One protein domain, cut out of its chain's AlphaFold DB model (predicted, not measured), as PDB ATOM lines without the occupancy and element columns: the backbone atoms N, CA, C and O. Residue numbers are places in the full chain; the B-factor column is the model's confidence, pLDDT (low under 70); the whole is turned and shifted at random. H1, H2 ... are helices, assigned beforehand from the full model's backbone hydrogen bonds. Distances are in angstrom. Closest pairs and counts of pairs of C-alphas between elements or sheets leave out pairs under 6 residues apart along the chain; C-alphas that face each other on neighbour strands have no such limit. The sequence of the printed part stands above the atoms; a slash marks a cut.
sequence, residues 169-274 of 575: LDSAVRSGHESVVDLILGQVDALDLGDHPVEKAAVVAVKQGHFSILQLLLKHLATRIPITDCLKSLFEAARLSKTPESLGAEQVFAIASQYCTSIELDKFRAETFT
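Overview. This is residues 169 to 274 of the 575 residues of the protein "Ankyrin_rpt-contain_dom domain-containing protein" of Fusarium ambrosium (UniProt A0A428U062). Three helical hairpins stand side by side in a stack, H1 with H2, H3 with H4 and H5 with H6; H1, H3 and H5 form one layer, all running the same way, and the second helix of each hairpin folds back behind the first. H3 and H4 make the core, and H7 closes the row at the H5 and H6 end, set more loosely and at a slant to H5. The printed part has 106 residues with seven named helices, H1 to H7 in chain order, and no named strand; the class is all helix. It is compact, with a radius of gyration of the C-alphas of 13.2 A and spans of 40 by 30 by 18 A.

Arrangement. H3, residues 195 to 208, is the hub, touching three helices. It touches H4, residues 211 to 224, at a shallow tilt of 19 degrees, opposite ways, a helical hairpin whose closest C-alphas, those of Ala 202 and Leu 214, are 5.7 A apart. H3 touches H1, residues 169 to 175, the same way at 8 degrees, with the C-alphas of Asp 170 and Ala 201 closest at 5.6 A. It touches H5, residues 228 to 240, the same way at a shallow tilt of 27 degrees, with the C-alphas of Val 203 and Leu 234 closest at 5.3 A. H2, residues 178 to 186, forms a hairpin with H1, their closest C-alphas, Ala 172 and Val 181, 6.2 A apart, and touches H4, with Glu 178 and Ile 213 closest at 5.7 A between C-alphas. H6, residues 249 to 256, forms a hairpin with H5, the closest C-alphas, Ala 238 and Ala 249, being 5.8 A apart. H6 is close to H4 but not clearly touching, at a steep tilt of 45 degrees, with the C-alphas of Gln 215 and Ile 255 closest at 6.5 A. H7, residues 262 to 272, is close to H5 but not clearly touching, at a steep tilt of 41 degrees, with the C-alphas of Phe 235 and Thr 272 closest at 7.6 A. H1 and H7 are apart. In H1, H2, H3, H5, H6 and H7 every O i to N i+4 pair is within hydrogen-bond range; in H4 8 of 10 are.

Along the chain. From first to last C-alpha, H3 measures 20.2 A, H4 20.6 A, H5 18.8 A and H7 14.8 A; H1, H2 and H6 are shorter. C-alpha 169, where H1 begins, is at (20.429, 44.547, 40.253). H3 begins at C-alpha 195, (16.707, 35.604, 47.885), and H7 ends at C-alpha 272, (6.528, 49.348, 64.201).

Size, cuts and confidence. The two C-alphas farthest apart, those of Ala 190 and Thr 274, are 42.1 A apart. The printed part has no cut, and no link is long. The mean pLDDT of the printed part is 71.3; 43 residues are under 70, among them 187 to 197, 236 to 245 and 262 to 274.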
ATOM      1  N   LEU A 169      21.754  44.296  39.678       72.06
ATOM      2  CA  LEU A 169      20.429  44.547  40.253       72.06
ATOM      3  C   LEU A 169      20.391  45.786  41.174       72.06
ATOM      4  O   LEU A 169      19.451  46.565  41.093       72.06
ATOM      5  N   ASP A 170      21.403  46.009  42.021       70.00
ATOM      6  CA  ASP A 170      21.482  47.203  42.888       70.00
ATOM      7  C   ASP A 170      21.658  48.478  42.044       70.00
ATOM      8  O   ASP A 170      20.991  49.478  42.301       70.00
ATOM      9  N   SER A 171      22.479  48.440  40.987       70.81
ATOM     10  CA  SER A 171      22.623  49.559  40.037       70.81
ATOM     11  C   SER A 171      21.308  49.894  39.333       70.81
ATOM     12  O   SER A 171      20.917  51.064  39.291       70.81
ATOM     13  N   ALA A 172      20.602  48.881  38.818       76.44
ATOM     14  CA  ALA A 172      19.319  49.063  38.140       76.44
ATOM     15  C   ALA A 172      18.268  49.678  39.076       76.44
ATOM     16  O   ALA A 172      17.583  50.638  38.717       76.44
ATOM     17  N   VAL A 173      18.194  49.172  40.312       79.94
ATOM     18  CA  VAL A 173      17.247  49.646  41.328       79.94
ATOM     19  C   VAL A 173      17.573  51.063  41.787       79.94
ATOM     20  O   VAL A 173      16.660  51.867  41.915       79.94
ATOM     21  N   ARG A 174      18.849  51.407  42.002       76.88
ATOM     22  CA  ARG A 174      19.259  52.773  42.379       76.88
ATOM     23  C   ARG A 174      18.979  53.812  41.308       76.88
ATOM     24  O   ARG A 174      18.808  54.980  41.638       76.88
ATOM     25  N   SER A 175      18.996  53.380  40.055       73.25
ATOM     26  CA  SER A 175      18.795  54.246  38.898       73.25
ATOM     27  C   SER A 175      17.317  54.349  38.501       73.25
ATOM     28  O   SER A 175      16.962  55.220  37.712       73.25
ATOM     29  N   GLY A 176      16.444  53.510  39.073       80.88
ATOM     30  CA  GLY A 176      14.999  53.575  38.855       80.88
ATOM     31  C   GLY A 176      14.506  52.895  37.573       80.88
ATOM     32  O   GLY A 176      13.402  53.193  37.120       80.88
ATOM     33  N   HIS A 177      15.281  51.975  36.993       81.19
ATOM     34  CA  HIS A 177      14.983  51.389  35.681       81.19
ATOM     35  C   HIS A 177      14.145  50.111  35.776       81.19
ATOM     36  O   HIS A 177      14.672  49.001  35.817       81.19
ATOM     37  N   GLU A 178      12.821  50.271  35.789       81.38
ATOM     38  CA  GLU A 178      11.845  49.182  35.950       81.38
ATOM     39  C   GLU A 178      11.998  48.048  34.921       81.38
ATOM     40  O   GLU A 178      12.025  46.880  35.300       81.38
ATOM     41  N   SER A 179      12.157  48.377  33.637       78.50
ATOM     42  CA  SER A 179      12.261  47.396  32.543       78.50
ATOM     43  C   SER A 179      13.490  46.495  32.657       78.50
ATOM     44  O   SER A 179      13.426  45.304  32.361       78.50
ATOM     45  N   VAL A 180      14.613  47.055  33.111       76.62
ATOM     46  CA  VAL A 180      15.851  46.302  33.334       76.62
ATOM     47  C   VAL A 180      15.712  45.409  34.566       76.62
ATOM     48  O   VAL A 180      16.164  44.268  34.542       76.62
ATOM     49  N   VAL A 181      15.049  45.888  35.625       80.38
ATOM     50  CA  VAL A 181      14.767  45.074  36.816       80.38
ATOM     51  C   VAL A 181      13.842  43.903  36.480       80.38
ATOM     52  O   VAL A 181      14.133  42.791  36.903       80.38
ATOM     53  N   ASP A 182      12.779  44.114  35.700       81.44
ATOM     54  CA  ASP A 182      11.863  43.044  35.272       81.44
ATOM     55  C   ASP A 182      12.583  41.978  34.429       81.44
ATOM     56  O   ASP A 182      12.433  40.780  34.665       81.44
ATOM     57  N   LEU A 183      13.465  42.405  33.517       75.88
ATOM     58  CA  LEU A 183      14.300  41.498  32.726       75.88
ATOM     59  C   LEU A 183      15.230  40.660  33.614       75.88
ATOM     60  O   LEU A 183      15.305  39.444  33.441       75.88
ATOM     61  N   ILE A 184      15.904  41.287  34.586       73.19
ATOM     62  CA  ILE A 184      16.782  40.584  35.533       73.19
ATOM     63  C   ILE A 184      15.966  39.608  36.393       73.19
ATOM     64  O   ILE A 184      16.374  38.461  36.560       73.19
ATOM     65  N   LEU A 185      14.805  40.031  36.905       74.06
ATOM     66  CA  LEU A 185      13.923  39.203  37.732       74.06
ATOM     67  C   LEU A 185      13.339  38.009  36.970       74.06
ATOM     68  O   LEU A 185      13.241  36.920  37.533       74.06
ATOM     69  N   GLY A 186      13.031  38.175  35.682       71.44
ATOM     70  CA  GLY A 186      12.614  37.090  34.794       71.44
ATOM     71  C   GLY A 186      13.696  36.035  34.537       71.44
ATOM     72  O   GLY A 186      13.374  34.941  34.083       71.44
ATOM     73  N   GLN A 187      14.962  36.338  34.843       65.19
ATOM     74  CA  GLN A 187      16.102  35.427  34.701       65.19
ATOM     75  C   GLN A 187      16.660  34.943  36.050       65.19
ATOM     76  O   GLN A 187      17.598  34.156  36.060       65.19
ATOM     77  N   VAL A 188      16.095  35.350  37.194       64.50
ATOM     78  CA  VAL A 188      16.598  34.983  38.540       64.50
ATOM     79  C   VAL A 188      16.733  33.471  38.731       64.50
ATOM     80  O   VAL A 188      17.714  33.023  39.321       64.50
ATOM     81  N   ASP A 189      15.795  32.696  38.187       56.47
ATOM     82  CA  ASP A 189      15.791  31.230  38.264       56.47
ATOM     83  C   ASP A 189      16.944  30.597  37.471       56.47
ATOM     84  O   ASP A 189      17.455  29.556  37.870       56.47
ATOM     85  N   ALA A 190      17.364  31.236  36.375       55.44
ATOM     86  CA  ALA A 190      18.483  30.809  35.535       55.44
ATOM     87  C   ALA A 190      19.847  31.316  36.042       55.44
ATOM     88  O   ALA A 190      20.882  30.905  35.533       55.44
ATOM     89  N   LEU A 191      19.854  32.234  37.014       52.09
ATOM     90  CA  LEU A 191      21.053  32.911  37.525       52.09
ATOM     91  C   LEU A 191      21.438  32.501  38.954       52.09
ATOM     92  O   LEU A 191      22.363  33.086  39.518       52.09
ATOM     93  N   ASP A 192      20.692  31.567  39.557       54.50
ATOM     94  CA  ASP A 192      20.787  31.159  40.969       54.50
ATOM     95  C   ASP A 192      20.975  32.351  41.931       54.50
ATOM     96  O   ASP A 192      21.729  32.326  42.910       54.50
ATOM     97  N   LEU A 193      20.298  33.465  41.629       59.88
ATOM     98  CA  LEU A 193      20.296  34.623  42.508       59.88
ATOM     99  C   LEU A 193      19.453  34.248  43.725       59.88
ATOM    100  O   LEU A 193      18.224  34.266  43.672       59.88
ATOM    101  N   GLY A 194      20.122  33.891  44.822       61.03
ATOM    102  CA  GLY A 194      19.452  33.624  46.093       61.03
ATOM    103  C   GLY A 194      18.571  34.798  46.540       61.03
ATOM    104  O   GLY A 194      18.677  35.920  46.046       61.03
ATOM    105  N   ASP A 195      17.710  34.588  47.528       67.38
ATOM    106  CA  ASP A 195      16.707  35.604  47.885       67.38
ATOM    107  C   ASP A 195      17.296  36.827  48.629       67.38
ATOM    108  O   ASP A 195      16.729  37.921  48.630       67.38
ATOM    109  N   HIS A 196      18.491  36.683  49.211       66.75
ATOM    110  CA  HIS A 196      19.192  37.730  49.965       66.75
ATOM    111  C   HIS A 196      19.586  38.979  49.132       66.75
ATOM    112  O   HIS A 196      19.419  40.103  49.620       66.75
ATOM    113  N   PRO A 197      20.150  38.886  47.907       69.38
ATOM    114  CA  PRO A 197      20.378  40.058  47.055       69.38
ATOM    115  C   PRO A 197      19.083  40.768  46.644       69.38
ATOM    116  O   PRO A 197      19.090  41.996  46.556       69.38
ATOM    117  N   VAL A 198      17.982  40.035  46.456       74.38
ATOM    118  CA  VAL A 198      16.669  40.605  46.112       74.38
ATOM    119  C   VAL A 198      16.074  41.355  47.311       74.38
ATOM    120  O   VAL A 198      15.618  42.487  47.156       74.38
ATOM    121  N   GLU A 199      16.178  40.805  48.528       76.19
ATOM    122  CA  GLU A 199      15.798  41.505  49.767       76.19
ATOM    123  C   GLU A 199      16.600  42.805  49.947       76.19
ATOM    124  O   GLU A 199      16.043  43.873  50.221       76.19
ATOM    125  N   LYS A 200      17.923  42.745  49.742       77.31
ATOM    126  CA  LYS A 200      18.790  43.925  49.838       77.31
ATOM    127  C   LYS A 200      18.430  44.981  48.789       77.31
ATOM    128  O   LYS A 200      18.427  46.170  49.109       77.31
ATOM    129  N   ALA A 201      18.110  44.563  47.566       78.94
ATOM    130  CA  ALA A 201      17.654  45.451  46.506       78.94
ATOM    131  C   ALA A 201      16.310  46.112  46.862       78.94
ATOM    132  O   ALA A 201      16.157  47.319  46.677       78.94
ATOM    133  N   ALA A 202      15.377  45.379  47.478       81.88
ATOM    134  CA  ALA A 202      14.105  45.933  47.945       81.88
ATOM    135  C   ALA A 202      14.311  47.028  49.011       81.88
ATOM    136  O   ALA A 202      13.691  48.092  48.950       81.88
ATOM    137  N   VAL A 203      15.254  46.830  49.940       80.00
ATOM    138  CA  VAL A 203      15.658  47.856  50.921       80.00
ATOM    139  C   VAL A 203      16.226  49.107  50.246       80.00
ATOM    140  O   VAL A 203      15.971  50.229  50.694       80.00
ATOM    141  N   VAL A 204      16.996  48.945  49.171       80.50
ATOM    142  CA  VAL A 204      17.527  50.080  48.407       80.50
ATOM    143  C   VAL A 204      16.414  50.803  47.645       80.50
ATOM    144  O   VAL A 204      16.386  52.033  47.674       80.50
ATOM    145  N   ALA A 205      15.450  50.079  47.070       83.88
ATOM    146  CA  ALA A 205      14.289  50.666  46.397       83.88
ATOM    147  C   ALA A 205      13.481  51.584  47.333       83.88
ATOM    148  O   ALA A 205      13.104  52.686  46.935       83.88
ATOM    149  N   VAL A 206      13.291  51.184  48.598       80.56
ATOM    150  CA  VAL A 206      12.634  52.015  49.628       80.56
ATOM    151  C   VAL A 206      13.401  53.310  49.882       80.56
ATOM    152  O   VAL A 206      12.805  54.386  49.900       80.56
ATOM    153  N   LYS A 207      14.727  53.229  50.034       78.06
ATOM    154  CA  LYS A 207      15.575  54.406  50.284       78.06
ATOM    155  C   LYS A 207      15.556  55.407  49.127       78.06
ATOM    156  O   LYS A 207      15.673  56.604  49.384       78.06
ATOM    157  N   GLN A 208      15.426  54.913  47.897       79.81
ATOM    158  CA  GLN A 208      15.436  55.721  46.675       79.81
ATOM    159  C   GLN A 208      14.045  56.167  46.207       79.81
ATOM    160  O   GLN A 208      13.955  57.043  45.354       79.81
ATOM    161  N   GLY A 209      12.960  55.604  46.752       81.31
ATOM    162  CA  GLY A 209      11.602  56.041  46.408       81.31
ATOM    163  C   GLY A 209      10.907  55.281  45.286       81.31
ATOM    164  O   GLY A 209       9.871  55.727  44.794       81.31
ATOM    165  N   HIS A 210      11.453  54.157  44.826       84.00
ATOM    166  CA  HIS A 210      10.958  53.499  43.615       84.00
ATOM    167  C   HIS A 210       9.803  52.529  43.907       84.00
ATOM    168  O   HIS A 210      10.009  51.338  44.137       84.00
ATOM    169  N   PHE A 211       8.570  53.048  43.868       82.50
ATOM    170  CA  PHE A 211       7.338  52.299  44.157       82.50
ATOM    171  C   PHE A 211       7.121  51.083  43.236       82.50
ATOM    172  O   PHE A 211       6.929  49.974  43.734       82.50
ATOM    173  N   SER A 212       7.197  51.262  41.911       84.31
ATOM    174  CA  SER A 212       6.972  50.182  40.931       84.31
ATOM    175  C   SER A 212       8.009  49.063  41.056       84.31
ATOM    176  O   SER A 212       7.677  47.880  41.055       84.31
ATOM    177  N   ILE A 213       9.274  49.439  41.257       84.81
ATOM    178  CA  ILE A 213      10.379  48.492  41.440       84.81
ATOM    179  C   ILE A 213      10.182  47.675  42.719       84.81
ATOM    180  O   ILE A 213      10.362  46.460  42.708       84.81
ATOM    181  N   LEU A 214       9.758  48.315  43.816       85.88
ATOM    182  CA  LEU A 214       9.455  47.608  45.058       85.88
ATOM    183  C   LEU A 214       8.297  46.611  44.882       85.88
ATOM    184  O   LEU A 214       8.364  45.513  45.430       85.88
ATOM    185  N   GLN A 215       7.265  46.954  44.102       85.25
ATOM    186  CA  GLN A 215       6.179  46.022  43.783       85.25
ATOM    187  C   GLN A 215       6.675  44.790  43.024       85.25
ATOM    188  O   GLN A 215       6.293  43.680  43.388       85.25
ATOM    189  N   LEU A 216       7.534  44.966  42.014       83.38
ATOM    190  CA  LEU A 216       8.111  43.853  41.251       83.38
ATOM    191  C   LEU A 216       8.976  42.947  42.135       83.38
ATOM    192  O   LEU A 216       8.800  41.729  42.131       83.38
ATOM    193  N   LEU A 217       9.851  43.534  42.956       83.56
ATOM    194  CA  LEU A 217      10.718  42.782  43.867       83.56
ATOM    195  C   LEU A 217       9.906  42.000  44.908       83.56
ATOM    196  O   LEU A 217      10.167  40.819  45.131       83.56
ATOM    197  N   LEU A 218       8.891  42.625  45.515       82.50
ATOM    198  CA  LEU A 218       8.023  41.959  46.489       82.50
ATOM    199  C   LEU A 218       7.149  40.882  45.851       82.50
ATOM    200  O   LEU A 218       6.964  39.835  46.463       82.50
ATOM    201  N   LYS A 219       6.672  41.088  44.618       83.69
ATOM    202  CA  LYS A 219       5.950  40.063  43.856       83.69
ATOM    203  C   LYS A 219       6.808  38.814  43.664       83.69
ATOM    204  O   LYS A 219       6.316  37.714  43.886       83.69
ATOM    205  N   HIS A 220       8.077  38.981  43.288       78.56
ATOM    206  CA  HIS A 220       9.007  37.862  43.147       78.56
ATOM    207  C   HIS A 220       9.307  37.194  44.497       78.56
ATOM    208  O   HIS A 220       9.167  35.978  44.615       78.56
ATOM    209  N   LEU A 221       9.621  37.963  45.545       77.56
ATOM    210  CA  LEU A 221       9.902  37.421  46.882       77.56
ATOM    211  C   LEU A 221       8.706  36.666  47.484       77.56
ATOM    212  O   LEU A 221       8.891  35.603  48.077       77.56
ATOM    213  N   ALA A 222       7.483  37.163  47.273       75.56
ATOM    214  CA  ALA A 222       6.243  36.543  47.738       75.56
ATOM    215  C   ALA A 222       6.031  35.121  47.203       75.56
ATOM    216  O   ALA A 222       5.353  34.319  47.842       75.56
ATOM    217  N   THR A 223       6.597  34.801  46.035       76.12
ATOM    218  CA  THR A 223       6.486  33.461  45.443       76.12
ATOM    219  C   THR A 223       7.439  32.440  46.065       76.12
ATOM    220  O   THR A 223       7.195  31.242  45.930       76.12
ATOM    221  N   ARG A 224       8.500  32.888  46.756       67.88
ATOM    222  CA  ARG A 224       9.618  32.037  47.202       67.88
ATOM    223  C   ARG A 224       9.803  31.980  48.721       67.88
ATOM    224  O   ARG A 224      10.088  30.904  49.243       67.88
ATOM    225  N   ILE A 225       9.620  33.089  49.443       69.06
ATOM    226  CA  ILE A 225       9.902  33.193  50.888       69.06
ATOM    227  C   ILE A 225       8.735  33.856  51.643       69.06
ATOM    228  O   ILE A 225       8.089  34.762  51.111       69.06
ATOM    229  N   PRO A 226       8.472  33.483  52.917       67.31
ATOM    230  CA  PRO A 226       7.653  34.301  53.809       67.31
ATOM    231  C   PRO A 226       8.251  35.710  53.971       67.31
ATOM    232  O   PRO A 226       9.280  35.916  54.612       67.31
ATOM    233  N   ILE A 227       7.560  36.710  53.431       71.00
ATOM    234  CA  ILE A 227       7.999  38.116  53.327       71.00
ATOM    235  C   ILE A 227       8.183  38.781  54.713       71.00
ATOM    236  O   ILE A 227       8.646  39.911  54.817       71.00
ATOM    237  N   THR A 228       7.852  38.101  55.813       69.56
ATOM    238  CA  THR A 228       7.839  38.659  57.170       69.56
ATOM    239  C   THR A 228       9.176  39.243  57.622       69.56
ATOM    240  O   THR A 228       9.180  40.269  58.300       69.56
ATOM    241  N   ASP A 229      10.307  38.628  57.264       68.62
ATOM    242  CA  ASP A 229      11.631  39.145  57.649       68.62
ATOM    243  C   ASP A 229      12.105  40.262  56.710       68.62
ATOM    244  O   ASP A 229      12.587  41.291  57.184       68.62
ATOM    245  N   CYS A 230      11.813  40.140  55.411       73.62
ATOM    246  CA  CYS A 230      12.015  41.210  54.436       73.62
ATOM    247  C   CYS A 230      11.239  42.482  54.826       73.62
ATOM    248  O   CYS A 230      11.790  43.581  54.796       73.62
ATOM    249  N   LEU A 231       9.990  42.354  55.289       75.50
ATOM    250  CA  LEU A 231       9.183  43.487  55.749       75.50
ATOM    251  C   LEU A 231       9.810  44.210  56.942       75.50
ATOM    252  O   LEU A 231       9.813  45.439  56.957       75.50
ATOM    253  N   LYS A 232      10.399  43.492  57.909       72.81
ATOM    254  CA  LYS A 232      11.126  44.131  59.023       72.81
ATOM    255  C   LYS A 232      12.282  44.984  58.505       72.81
ATOM    256  O   LYS A 232      12.409  46.143  58.901       72.81
ATOM    257  N   SER A 233      13.085  44.431  57.593       74.75
ATOM    258  CA  SER A 233      14.200  45.133  56.949       74.75
ATOM    259  C   SER A 233      13.726  46.368  56.165       74.75
ATOM    260  O   SER A 233      14.358  47.425  56.233       74.75
ATOM    261  N   LEU A 234      12.592  46.271  55.460       78.00
ATOM    262  CA  LEU A 234      11.998  47.363  54.680       78.00
ATOM    263  C   LEU A 234      11.445  48.488  55.561       78.00
ATOM    264  O   LEU A 234      11.721  49.658  55.296       78.00
ATOM    265  N   PHE A 235      10.702  48.157  56.620       73.25
ATOM    266  CA  PHE A 235      10.159  49.154  57.545       73.25
ATOM    267  C   PHE A 235      11.264  49.870  58.326       73.25
ATOM    268  O   PHE A 235      11.199  51.086  58.502       73.25
ATOM    269  N   GLU A 236      12.319  49.159  58.735       68.19
ATOM    270  CA  GLU A 236      13.479  49.792  59.369       68.19
ATOM    271  C   GLU A 236      14.215  50.726  58.394       68.19
ATOM    272  O   GLU A 236      14.640  51.821  58.772       68.19
ATOM    273  N   ALA A 237      14.312  50.348  57.118       68.88
ATOM    274  CA  ALA A 237      14.893  51.198  56.085       68.88
ATOM    275  C   ALA A 237      14.063  52.461  55.812       68.88
ATOM    276  O   ALA A 237      14.651  53.538  55.721       68.88
ATOM    277  N   ALA A 238      12.732  52.342  55.745       68.75
ATOM    278  CA  ALA A 238      11.805  53.468  55.595       68.75
ATOM    279  C   ALA A 238      11.841  54.421  56.804       68.75
ATOM    280  O   ALA A 238      11.617  55.620  56.674       68.75
ATOM    281  N   ARG A 239      12.145  53.900  57.999       63.69
ATOM    282  CA  ARG A 239      12.301  54.709  59.216       63.69
ATOM    283  C   ARG A 239      13.603  55.507  59.228       63.69
ATOM    284  O   ARG A 239      13.645  56.630  59.728       63.69
ATOM    285  N   LEU A 240      14.689  54.904  58.749       61.78
ATOM    286  CA  LEU A 240      16.022  55.512  58.758       61.78
ATOM    287  C   LEU A 240      16.262  56.449  57.568       61.78
ATOM    288  O   LEU A 240      17.202  57.252  57.616       61.78
ATOM    289  N   SER A 241      15.463  56.352  56.503       64.44
ATOM    290  CA  SER A 241      15.594  57.219  55.339       64.44
ATOM    291  C   SER A 241      15.173  58.652  55.680       64.44
ATOM    292  O   SER A 241      14.101  58.922  56.207       64.44
ATOM    293  N   LYS A 242      16.078  59.597  55.409       56.78
ATOM    294  CA  LYS A 242      15.879  61.045  55.610       56.78
ATOM    295  C   LYS A 242      15.663  61.784  54.288       56.78
ATOM    296  O   LYS A 242      15.636  63.012  54.267       56.78
ATOM    297  N   THR A 243      15.625  61.048  53.181       53.91
ATOM    298  CA  THR A 243      15.495  61.598  51.836       53.91
ATOM    299  C   THR A 243      14.014  61.862  51.550       53.91
ATOM    300  O   THR A 243      13.189  60.981  51.801       53.91
ATOM    301  N   PRO A 244      13.651  63.047  51.022       50.38
ATOM    302  CA  PRO A 244      12.261  63.373  50.685       50.38
ATOM    303  C   PRO A 244      11.693  62.457  49.592       50.38
ATOM    304  O   PRO A 244      10.482  62.351  49.446       50.38
ATOM    305  N   GLU A 245      12.575  61.808  48.832       58.69
ATOM    306  CA  GLU A 245      12.245  60.864  47.767       58.69
ATOM    307  C   GLU A 245      11.949  59.454  48.295       58.69
ATOM    308  O   GLU A 245      11.316  58.687  47.586       58.69
ATOM    309  N   SER A 246      12.365  59.093  49.518       72.06
ATOM    310  CA  SER A 246      12.164  57.733  50.042       72.06
ATOM    311  C   SER A 246      10.690  57.366  50.221       72.06
ATOM    312  O   SER A 246       9.852  58.217  50.521       72.06
ATOM    313  N   LEU A 247      10.378  56.074  50.068       68.38
ATOM    314  CA  LEU A 247       9.023  55.584  50.300       68.38
ATOM    315  C   LEU A 247       8.683  55.691  51.787       68.38
ATOM    316  O   LEU A 247       9.373  55.131  52.641       68.38
ATOM    317  N   GLY A 248       7.586  56.383  52.087       65.19
ATOM    318  CA  GLY A 248       7.065  56.479  53.445       65.19
ATOM    319  C   GLY A 248       6.536  55.131  53.938       65.19
ATOM    320  O   GLY A 248       6.122  54.282  53.144       65.19
ATOM    321  N   ALA A 249       6.483  54.948  55.261       67.19
ATOM    322  CA  ALA A 249       5.971  53.718  55.869       67.19
ATOM    323  C   ALA A 249       4.575  53.340  55.331       67.19
ATOM    324  O   ALA A 249       4.347  52.179  55.008       67.19
ATOM    325  N   GLU A 250       3.682  54.318  55.136       67.31
ATOM    326  CA  GLU A 250       2.341  54.132  54.548       67.31
ATOM    327  C   GLU A 250       2.366  53.524  53.135       67.31
ATOM    328  O   GLU A 250       1.559  52.656  52.808       67.31
ATOM    329  N   GLN A 251       3.316  53.934  52.291       71.12
ATOM    330  CA  GLN A 251       3.446  53.408  50.927       71.12
ATOM    331  C   GLN A 251       3.973  51.970  50.938       71.12
ATOM    332  O   GLN A 251       3.491  51.129  50.178       71.12
ATOM    333  N   VAL A 252       4.913  51.669  51.838       74.88
ATOM    334  CA  VAL A 252       5.393  50.299  52.065       74.88
ATOM    335  C   VAL A 252       4.258  49.421  52.607       74.88
ATOM    336  O   VAL A 252       4.085  48.302  52.131       74.88
ATOM    337  N   PHE A 253       3.418  49.936  53.517       72.38
ATOM    338  CA  PHE A 253       2.220  49.240  54.003       72.38
ATOM    339  C   PHE A 253       1.207  48.967  52.893       72.38
ATOM    340  O   PHE A 253       0.660  47.867  52.831       72.38
ATOM    341  N   ALA A 254       0.969  49.929  51.998       77.38
ATOM    342  CA  ALA A 254       0.056  49.747  50.876       77.38
ATOM    343  C   ALA A 254       0.501  48.588  49.969       77.38
ATOM    344  O   ALA A 254      -0.327  47.762  49.585       77.38
ATOM    345  N   ILE A 255       1.801  48.470  49.681       76.00
ATOM    346  CA  ILE A 255       2.325  47.355  48.883       76.00
ATOM    347  C   ILE A 255       2.298  46.047  49.684       76.00
ATOM    348  O   ILE A 255       1.825  45.033  49.177       76.00
ATOM    349  N   ALA A 256       2.733  46.063  50.946       76.06
ATOM    350  CA  ALA A 256       2.717  44.886  51.815       76.06
ATOM    351  C   ALA A 256       1.298  44.318  52.012       76.06
ATOM    352  O   ALA A 256       1.131  43.106  52.135       76.06
ATOM    353  N   SER A 257       0.266  45.171  51.971       79.00
ATOM    354  CA  SER A 257      -1.139  44.758  52.086       79.00
ATOM    355  C   SER A 257      -1.617  43.818  50.982       79.00
ATOM    356  O   SER A 257      -2.576  43.077  51.181       79.00
ATOM    357  N   GLN A 258      -0.934  43.809  49.837       80.12
ATOM    358  CA  GLN A 258      -1.255  42.919  48.725       80.12
ATOM    359  C   GLN A 258      -0.744  41.491  48.952       80.12
ATOM    360  O   GLN A 258      -1.239  40.563  48.317       80.12
ATOM    361  N   TYR A 259       0.227  41.312  49.855       75.94
ATOM    362  CA  TYR A 259       0.931  40.044  50.052       75.94
ATOM    363  C   TYR A 259       0.816  39.474  51.478       75.94
ATOM    364  O   TYR A 259       1.207  38.331  51.700       75.94
ATOM    365  N   CYS A 260       0.273  40.229  52.442       71.94
ATOM    366  CA  CYS A 260       0.123  39.812  53.844       71.94
ATOM    367  C   CYS A 260      -1.328  39.890  54.333       71.94
ATOM    368  O   CYS A 260      -2.135  40.669  53.827       71.94
ATOM    369  N   THR A 261      -1.661  39.104  55.363       72.25
ATOM    370  CA  THR A 261      -2.996  39.151  55.981       72.25
ATOM    371  C   THR A 261      -3.174  40.404  56.846       72.25
ATOM    372  O   THR A 261      -2.212  40.937  57.403       72.25
ATOM    373  N   SER A 262      -4.419  40.865  57.022       62.66
ATOM    374  CA  SER A 262      -4.715  42.045  57.855       62.66
ATOM    375  C   SER A 262      -4.228  41.887  59.303       62.66
ATOM    376  O   SER A 262      -3.772  42.851  59.900       62.66
ATOM    377  N   ILE A 263      -4.248  40.663  59.842       65.00
ATOM    378  CA  ILE A 263      -3.819  40.350  61.214       65.00
ATOM    379  C   ILE A 263      -2.298  40.499  61.373       65.00
ATOM    380  O   ILE A 263      -1.827  41.036  62.375       65.00
ATOM    381  N   GLU A 264      -1.519  40.041  60.392       65.12
ATOM    382  CA  GLU A 264      -0.060  40.198  60.397       65.12
ATOM    383  C   GLU A 264       0.329  41.667  60.240       65.12
ATOM    384  O   GLU A 264       1.190  42.148  60.971       65.12
ATOM    385  N   LEU A 265      -0.356  42.401  59.360       64.50
ATOM    386  CA  LEU A 265      -0.155  43.842  59.189       64.50
ATOM    387  C   LEU A 265      -0.512  44.629  60.446       64.50
ATOM    388  O   LEU A 265       0.209  45.558  60.791       64.50
ATOM    389  N   ASP A 266      -1.579  44.260  61.155       61.22
ATOM    390  CA  ASP A 266      -1.968  44.915  62.407       61.22
ATOM    391  C   ASP A 266      -0.988  44.595  63.545       61.22
ATOM    392  O   ASP A 266      -0.669  45.471  64.353       61.22
ATOM    393  N   LYS A 267      -0.424  43.380  63.572       63.69
ATOM    394  CA  LYS A 267       0.690  43.040  64.467       63.69
ATOM    395  C   LYS A 267       1.941  43.857  64.131       63.69
ATOM    396  O   LYS A 267       2.557  44.407  65.040       63.69
ATOM    397  N   PHE A 268       2.273  44.006  62.849       59.28
ATOM    398  CA  PHE A 268       3.378  44.857  62.411       59.28
ATOM    399  C   PHE A 268       3.125  46.326  62.733       59.28
ATOM    400  O   PHE A 268       4.013  46.948  63.290       59.28
ATOM    401  N   ARG A 269       1.920  46.865  62.518       59.28
ATOM    402  CA  ARG A 269       1.539  48.213  62.977       59.28
ATOM    403  C   ARG A 269       1.755  48.359  64.480       59.28
ATOM    404  O   ARG A 269       2.347  49.337  64.916       59.28
ATOM    405  N   ALA A 270       1.345  47.373  65.274       56.03
ATOM    406  CA  ALA A 270       1.555  47.394  66.719       56.03
ATOM    407  C   ALA A 270       3.044  47.308  67.127       56.03
ATOM    408  O   ALA A 270       3.415  47.852  68.166       56.03
ATOM    409  N   GLU A 271       3.897  46.654  66.333       54.31
ATOM    410  CA  GLU A 271       5.341  46.512  66.582       54.31
ATOM    411  C   GLU A 271       6.174  47.689  66.030       54.31
ATOM    412  O   GLU A 271       7.148  48.099  66.661       54.31
ATOM    413  N   THR A 272       5.789  48.278  64.893       50.38
ATOM    414  CA  THR A 272       6.528  49.348  64.201       50.38
ATOM    415  C   THR A 272       6.103  50.752  64.631       50.38
ATOM    416  O   THR A 272       6.933  51.658  64.588       50.38
ATOM    417  N   PHE A 273       4.851  50.962  65.070       52.75
ATOM    418  CA  PHE A 273       4.338  52.297  65.429       52.75
ATOM    419  C   PHE A 273       4.423  52.678  66.910       52.75
ATOM    420  O   PHE A 273       4.082  53.805  67.267       52.75
ATOM    421  N   THR A 274       4.950  51.840  67.806       48.88
ATOM    422  CA  THR A 274       5.112  52.261  69.208       48.88
ATOM    423  C   THR A 274       6.418  53.026  69.447       48.88
ATOM    424  O   THR A 274       7.246  52.617  70.262       48.88
TER     425      THR A 274